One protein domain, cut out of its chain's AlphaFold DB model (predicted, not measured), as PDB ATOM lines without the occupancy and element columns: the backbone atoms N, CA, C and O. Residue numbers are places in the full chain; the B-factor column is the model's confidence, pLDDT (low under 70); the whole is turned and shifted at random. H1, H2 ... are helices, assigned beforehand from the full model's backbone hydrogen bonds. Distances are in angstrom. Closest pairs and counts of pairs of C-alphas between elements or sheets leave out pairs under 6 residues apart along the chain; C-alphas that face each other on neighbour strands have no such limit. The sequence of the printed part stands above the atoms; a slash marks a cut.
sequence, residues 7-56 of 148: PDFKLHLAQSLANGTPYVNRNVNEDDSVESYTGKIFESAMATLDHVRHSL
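Overview. This is residues 7 to 56 of the 148 residues of the protein "Putative hex-regulon repressor (RpiR-family transcriptional regulator)" of Escherichia coli (UniProt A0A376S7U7). A long helix, H2, makes one side of the model, and a short helix, H1, sticks out from it on an arm, residues 7 to 23. The rest of the link, residues 24 to 33, runs beside the first half of H2 and folds back into it. The 50 printed residues hold two named helices, H1 then H2, and no named strand: the class is all helix. The whole is only just loose, close to extended, with a radius of gyration of the C-alphas of 14.3 A, and flat, spanning 36 by 36 by 16 A.

Arrangement. Begin at H1, residues 7 to 18, and go on to H2, residues 34 to 55: the two are apart, with no C-alpha of one within 8 A of the other. In H1 and H2 every O i to N i+4 pair is within hydrogen-bond range.

Along the chain. Find C-alpha 7 at (157.356, 212.666, 158.362); from there H1 runs 16.6 A to Ala 18. H2 begins at C-alpha 34, (164.326, 182.678, 181.006), and runs 31.6 A to C-alpha 55 at (158.685, 181.175, 149.944).

Size, cuts and confidence. Look at Asp 8 and Val 34 for the two C-alphas farthest apart, 38.6 A. The printed part has no cut, and the link from H1 to H2, 15 residues, is long. Residues 18 to 25 have pLDDT under 70.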
ATOM      1  N   PRO A   7     158.288 212.385 157.265       87.81
ATOM      2  CA  PRO A   7     157.356 212.666 158.362       87.81
ATOM      3  C   PRO A   7     156.041 211.874 158.266       87.81
ATOM      4  O   PRO A   7     155.568 211.351 159.272       87.81
ATOM      5  N   ASP A   8     155.492 211.740 157.056       85.06
ATOM      6  CA  ASP A   8     154.264 210.981 156.753       85.06
ATOM      7  C   ASP A   8     154.489 209.483 157.035       85.06
ATOM      8  O   ASP A   8     153.667 208.818 157.662       85.06
ATOM      9  N   PHE A   9     155.682 208.980 156.695       86.06
ATOM     10  CA  PHE A   9     156.124 207.635 157.060       86.06
ATOM     11  C   PHE A   9     156.192 207.418 158.580       86.06
ATOM     12  O   PHE A   9     155.687 206.405 159.060       86.06
ATOM     13  N   LYS A  10     156.762 208.351 159.363       85.62
ATOM     14  CA  LYS A  10     156.794 208.230 160.837       85.62
ATOM     15  C   LYS A  10     155.391 208.139 161.434       85.62
ATOM     16  O   LYS A  10     155.185 207.385 162.380       85.62
ATOM     17  N   LEU A  11     154.448 208.898 160.884       85.06
ATOM     18  CA  LEU A  11     153.065 208.949 161.352       85.06
ATOM     19  C   LEU A  11     152.335 207.632 161.063       85.06
ATOM     20  O   LEU A  11     151.749 207.046 161.972       85.06
ATOM     21  N   HIS A  12     152.467 207.111 159.840       80.50
ATOM     22  CA  HIS A  12     151.929 205.798 159.472       80.50
ATOM     23  C   HIS A  12     152.584 204.655 160.261       80.50
ATOM     24  O   HIS A  12     151.894 203.729 160.685       80.50
ATOM     25  N   LEU A  13     153.894 204.725 160.520       77.94
ATOM     26  CA  LEU A  13     154.601 203.735 161.336       77.94
ATOM     27  C   LEU A  13     154.124 203.760 162.795       77.94
ATOM     28  O   LEU A  13     153.843 202.707 163.363       77.94
ATOM     29  N   ALA A  14     153.984 204.946 163.394       80.12
ATOM     30  CA  ALA A  14     153.473 205.097 164.756       80.12
ATOM     31  C   ALA A  14     152.035 204.568 164.893       80.12
ATOM     32  O   ALA A  14     151.726 203.872 165.858       80.12
ATOM     33  N   GLN A  15     151.175 204.827 163.903       76.81
ATOM     34  CA  GLN A  15     149.814 204.281 163.849       76.81
ATOM     35  C   GLN A  15     149.805 202.756 163.682       76.81
ATOM     36  O   GLN A  15     149.040 202.068 164.353       76.81
ATOM     37  N   SER A  16     150.686 202.209 162.839       70.62
ATOM     38  CA  SER A  16     150.826 200.759 162.664       70.62
ATOM     39  C   SER A  16     151.299 200.056 163.940       70.62
ATOM     40  O   SER A  16     150.871 198.932 164.198       70.62
ATOM     41  N   LEU A  17     152.166 200.697 164.730       70.19
ATOM     42  CA  LEU A  17     152.615 200.193 166.031       70.19
ATOM     43  C   LEU A  17     151.508 200.294 167.093       70.19
ATOM     44  O   LEU A  17     151.351 199.381 167.900       70.19
ATOM     45  N   ALA A  18     150.716 201.370 167.075       68.00
ATOM     46  CA  ALA A  18     149.604 201.582 168.002       68.00
ATOM     47  C   ALA A  18     148.418 200.630 167.756       68.00
ATOM     48  O   ALA A  18     147.759 200.218 168.706       68.00
ATOM     49  N   ASN A  19     148.179 200.230 166.501       58.81
ATOM     50  CA  ASN A  19     147.081 199.334 166.113       58.81
ATOM     51  C   ASN A  19     147.315 197.852 166.460       58.81
ATOM     52  O   ASN A  19     146.555 196.990 166.022       58.81
ATOM     53  N   GLY A  20     148.334 197.541 167.266       45.91
ATOM     54  CA  GLY A  20     148.372 196.279 167.996       45.91
ATOM     55  C   GLY A  20     148.561 195.040 167.131       45.91
ATOM     56  O   GLY A  20     148.157 193.959 167.547       45.91
ATOM     57  N   THR A  21     149.225 195.148 165.974       44.72
ATOM     58  CA  THR A  21     149.948 193.956 165.511       44.72
ATOM     59  C   THR A  21     151.104 193.834 166.490       44.72
ATOM     60  O   THR A  21     151.950 194.732 166.483       44.72
ATOM     61  N   PRO A  22     151.145 192.834 167.390       46.94
ATOM     62  CA  PRO A  22     152.261 192.715 168.302       46.94
ATOM     63  C   PRO A  22     153.448 192.422 167.400       46.94
ATOM     64  O   PRO A  22     153.592 191.319 166.870       46.94
ATOM     65  N   TYR A  23     154.275 193.432 167.147       51.38
ATOM     66  CA  TYR A  23     155.619 193.179 166.688       51.38
ATOM     67  C   TYR A  23     156.291 192.525 167.884       51.38
ATOM     68  O   TYR A  23     156.842 193.207 168.749       51.38
ATOM     69  N   VAL A  24     156.119 191.206 168.013       56.69
ATOM     70  CA  VAL A  24     156.775 190.467 169.077       56.69
ATOM     71  C   VAL A  24     158.249 190.609 168.773       56.69
ATOM     72  O   VAL A  24     158.733 190.149 167.735       56.69
ATOM     73  N   ASN A  25     158.939 191.360 169.625       63.53
ATOM     74  CA  ASN A  25     160.368 191.518 169.508       63.53
ATOM     75  C   ASN A  25     160.991 190.145 169.764       63.53
ATOM     76  O   ASN A  25     161.171 189.732 170.904       63.53
ATOM     77  N   ARG A  26     161.284 189.437 168.675       70.00
ATOM     78  CA  ARG A  26     161.903 188.111 168.677       70.00
ATOM     79  C   ARG A  26     163.405 188.164 168.943       70.00
ATOM     80  O   ARG A  26     164.037 187.114 169.004       70.00
ATOM     81  N   ASN A  27     163.980 189.358 169.092       80.50
ATOM     82  CA  ASN A  27     165.374 189.487 169.478       80.50
ATOM     83  C   ASN A  27     165.508 189.197 170.968       80.50
ATOM     84  O   ASN A  27     164.830 189.798 171.811       80.50
ATOM     85  N   VAL A  28     166.409 188.267 171.258       85.00
ATOM     86  CA  VAL A  28     166.882 188.001 172.609       85.00
ATOM     87  C   VAL A  28     167.751 189.179 173.038       85.00
ATOM     88  O   VAL A  28     168.679 189.555 172.323       85.00
ATOM     89  N   ASN A  29     167.421 189.763 174.184       89.31
ATOM     90  CA  ASN A  29     168.162 190.849 174.812       89.31
ATOM     91  C   ASN A  29     168.871 190.329 176.069       89.31
ATOM     92  O   ASN A  29     168.443 189.338 176.657       89.31
ATOM     93  N   GLU A  30     169.925 191.022 176.500       88.69
ATOM     94  CA  GLU A  30     170.708 190.640 177.686       88.69
ATOM     95  C   GLU A  30     169.859 190.594 178.970       88.69
ATOM     96  O   GLU A  30     170.075 189.729 179.814       88.69
ATOM     97  N   ASP A  31     168.843 191.456 179.068       93.19
ATOM     98  CA  ASP A  31     167.966 191.573 180.239       93.19
ATOM     99  C   ASP A  31     166.716 190.665 180.180       93.19
ATOM    100  O   ASP A  31     165.807 190.800 181.003       93.19
ATOM    101  N   ASP A  32     166.611 189.763 179.195       89.44
ATOM    102  CA  ASP A  32     165.459 188.863 179.092       89.44
ATOM    103  C   ASP A  32     165.441 187.815 180.213       89.44
ATOM    104  O   ASP A  32     166.425 187.121 180.477       89.44
ATOM    105  N   SER A  33     164.265 187.610 180.814       94.62
ATOM    106  CA  SER A  33     164.040 186.454 181.683       94.62
ATOM    107  C   SER A  33     164.106 185.143 180.890       94.62
ATOM    108  O   SER A  33     163.872 185.118 179.678       94.62
ATOM    109  N   VAL A  34     164.343 184.030 181.594       95.19
ATOM    110  CA  VAL A  34     164.326 182.678 181.006       95.19
ATOM    111  C   VAL A  34     163.035 182.405 180.242       95.19
ATOM    112  O   VAL A  34     163.074 181.892 179.126       95.19
ATOM    113  N   GLU A  35     161.896 182.790 180.810       93.75
ATOM    114  CA  GLU A  35     160.588 182.657 180.166       93.75
ATOM    115  C   GLU A  35     160.493 183.508 178.888       93.75
ATOM    116  O   GLU A  35     160.086 182.998 177.842       93.75
ATOM    117  N   SER A  36     160.954 184.765 178.942       90.56
ATOM    118  CA  SER A  36     160.936 185.700 177.807       90.56
ATOM    119  C   SER A  36     161.778 185.193 176.638       90.56
ATOM    120  O   SER A  36     161.254 185.015 175.534       90.56
ATOM    121  N   TYR A  37     163.072 184.909 176.849       93.00
ATOM    122  CA  TYR A  37     163.921 184.487 175.733       93.00
ATOM    123  C   TYR A  37     163.535 183.100 175.214       93.00
ATOM    124  O   TYR A  37     163.679 182.845 174.019       93.00
ATOM    125  N   THR A  38     163.005 182.214 176.068       92.94
ATOM    126  CA  THR A  38     162.487 180.913 175.619       92.94
ATOM    127  C   THR A  38     161.342 181.125 174.630       92.94
ATOM    128  O   THR A  38     161.413 180.611 173.515       92.94
ATOM    129  N   GLY A  39     160.344 181.947 174.977       91.38
ATOM    130  CA  GLY A  39     159.248 182.294 174.065       91.38
ATOM    131  C   GLY A  39     159.754 182.894 172.750       91.38
ATOM    132  O   GLY A  39     159.427 182.398 171.671       91.38
ATOM    133  N   LYS A  40     160.651 183.884 172.828       91.94
ATOM    134  CA  LYS A  40     161.227 184.554 171.650       91.94
ATOM    135  C   LYS A  40     161.947 183.598 170.698       91.94
ATOM    136  O   LYS A  40     161.761 183.701 169.485       91.94
ATOM    137  N   ILE A  41     162.752 182.668 171.220       91.94
ATOM    138  CA  ILE A  41     163.491 181.690 170.404       91.94
ATOM    139  C   ILE A  41     162.519 180.783 169.643       91.94
ATOM    140  O   ILE A  41     162.655 180.624 168.426       91.94
ATOM    141  N   PHE A  42     161.522 180.216 170.329       94.00
ATOM    142  CA  PHE A  42     160.546 179.324 169.697       94.00
ATOM    143  C   PHE A  42     159.674 180.060 168.676       94.00
ATOM    144  O   PHE A  42     159.498 179.574 167.559       94.00
ATOM    145  N   GLU A  43     159.191 181.258 169.000       90.88
ATOM    146  CA  GLU A  43     158.406 182.069 168.066       90.88
ATOM    147  C   GLU A  43     159.210 182.491 166.832       90.88
ATOM    148  O   GLU A  43     158.688 182.486 165.713       90.88
ATOM    149  N   SER A  44     160.491 182.828 167.011       90.56
ATOM    150  CA  SER A  44     161.404 183.136 165.908       90.56
ATOM    151  C   SER A  44     161.591 181.936 164.978       90.56
ATOM    152  O   SER A  44     161.478 182.071 163.754       90.56
ATOM    153  N   ALA A  45     161.785 180.741 165.543       91.50
ATOM    154  CA  ALA A  45     161.886 179.507 164.772       91.50
ATOM    155  C   ALA A  45     160.582 179.203 164.014       91.50
ATOM    156  O   ALA A  45     160.619 178.957 162.809       91.50
ATOM    157  N   MET A  46     159.426 179.285 164.681       93.38
ATOM    158  CA  MET A  46     158.115 179.045 164.064       93.38
ATOM    159  C   MET A  46     157.840 180.000 162.904       93.38
ATOM    160  O   MET A  46     157.408 179.573 161.836       93.38
ATOM    161  N   ALA A  47     158.124 181.287 163.084       90.50
ATOM    162  CA  ALA A  47     157.913 182.266 162.032       90.50
ATOM    163  C   ALA A  47     158.886 182.106 160.863       90.50
ATOM    164  O   ALA A  47     158.502 182.320 159.716       90.50
ATOM    165  N   THR A  48     160.127 181.697 161.137       90.88
ATOM    166  CA  THR A  48     161.087 181.355 160.081       90.88
ATOM    167  C   THR A  48     160.583 180.163 159.269       90.88
ATOM    168  O   THR A  48     160.607 180.207 158.041       90.88
ATOM    169  N   LEU A  49     160.068 179.122 159.931       94.38
ATOM    170  CA  LEU A  49     159.478 177.961 159.261       94.38
ATOM    171  C   LEU A  49     158.250 178.342 158.426       94.38
ATOM    172  O   LEU A  49     158.125 177.887 157.288       94.38
ATOM    173  N   ASP A  50     157.369 179.196 158.951       94.88
ATOM    174  CA  ASP A  50     156.197 179.663 158.211       94.88
ATOM    175  C   ASP A  50     156.582 180.527 157.002       94.88
ATOM    176  O   ASP A  50     156.047 180.336 155.910       94.88
ATOM    177  N   HIS A  51     157.570 181.413 157.150       92.88
ATOM    178  CA  HIS A  51     158.107 182.180 156.030       92.88
ATOM    179  C   HIS A  51     158.681 181.255 154.949       92.88
ATOM    180  O   HIS A  51     158.319 181.382 153.780       92.88
ATOM    181  N   VAL A  52     159.528 180.289 155.333       94.00
ATOM    182  CA  VAL A  52     160.098 179.312 154.394       94.00
ATOM    183  C   VAL A  52     158.986 178.561 153.667       94.00
ATOM    184  O   VAL A  52     159.010 178.497 152.441       94.00
ATOM    185  N   ARG A  53     157.970 178.064 154.385       94.81
ATOM    186  CA  ARG A  53     156.819 177.361 153.796       94.81
ATOM    187  C   ARG A  53     156.162 178.156 152.664       94.81
ATOM    188  O   ARG A  53     155.803 177.563 151.648       94.81
ATOM    189  N   HIS A  54     156.015 179.470 152.831       95.69
ATOM    190  CA  HIS A  54     155.407 180.344 151.825       95.69
ATOM    191  C   HIS A  54     156.369 180.756 150.701       95.69
ATOM    192  O   HIS A  54     155.909 181.034 149.597       95.69
ATOM    193  N   SER A  55     157.683 180.781 150.945       93.94
ATOM    194  CA  SER A  55     158.685 181.175 149.944       93.94
ATOM    195  C   SER A  55     159.190 180.028 149.061       93.94
ATOM    196  O   SER A  55     159.936 180.271 148.114       93.94
ATOM    197  N   LEU A  56     158.858 178.774 149.383       94.62
ATOM    198  CA  LEU A  56     159.355 177.614 148.643       94.62
ATOM    199  C   LEU A  56     158.784 177.546 147.218       94.62
ATOM    200  O   LEU A  56     157.577 177.410 147.010       94.62
TER     201      LEU A  56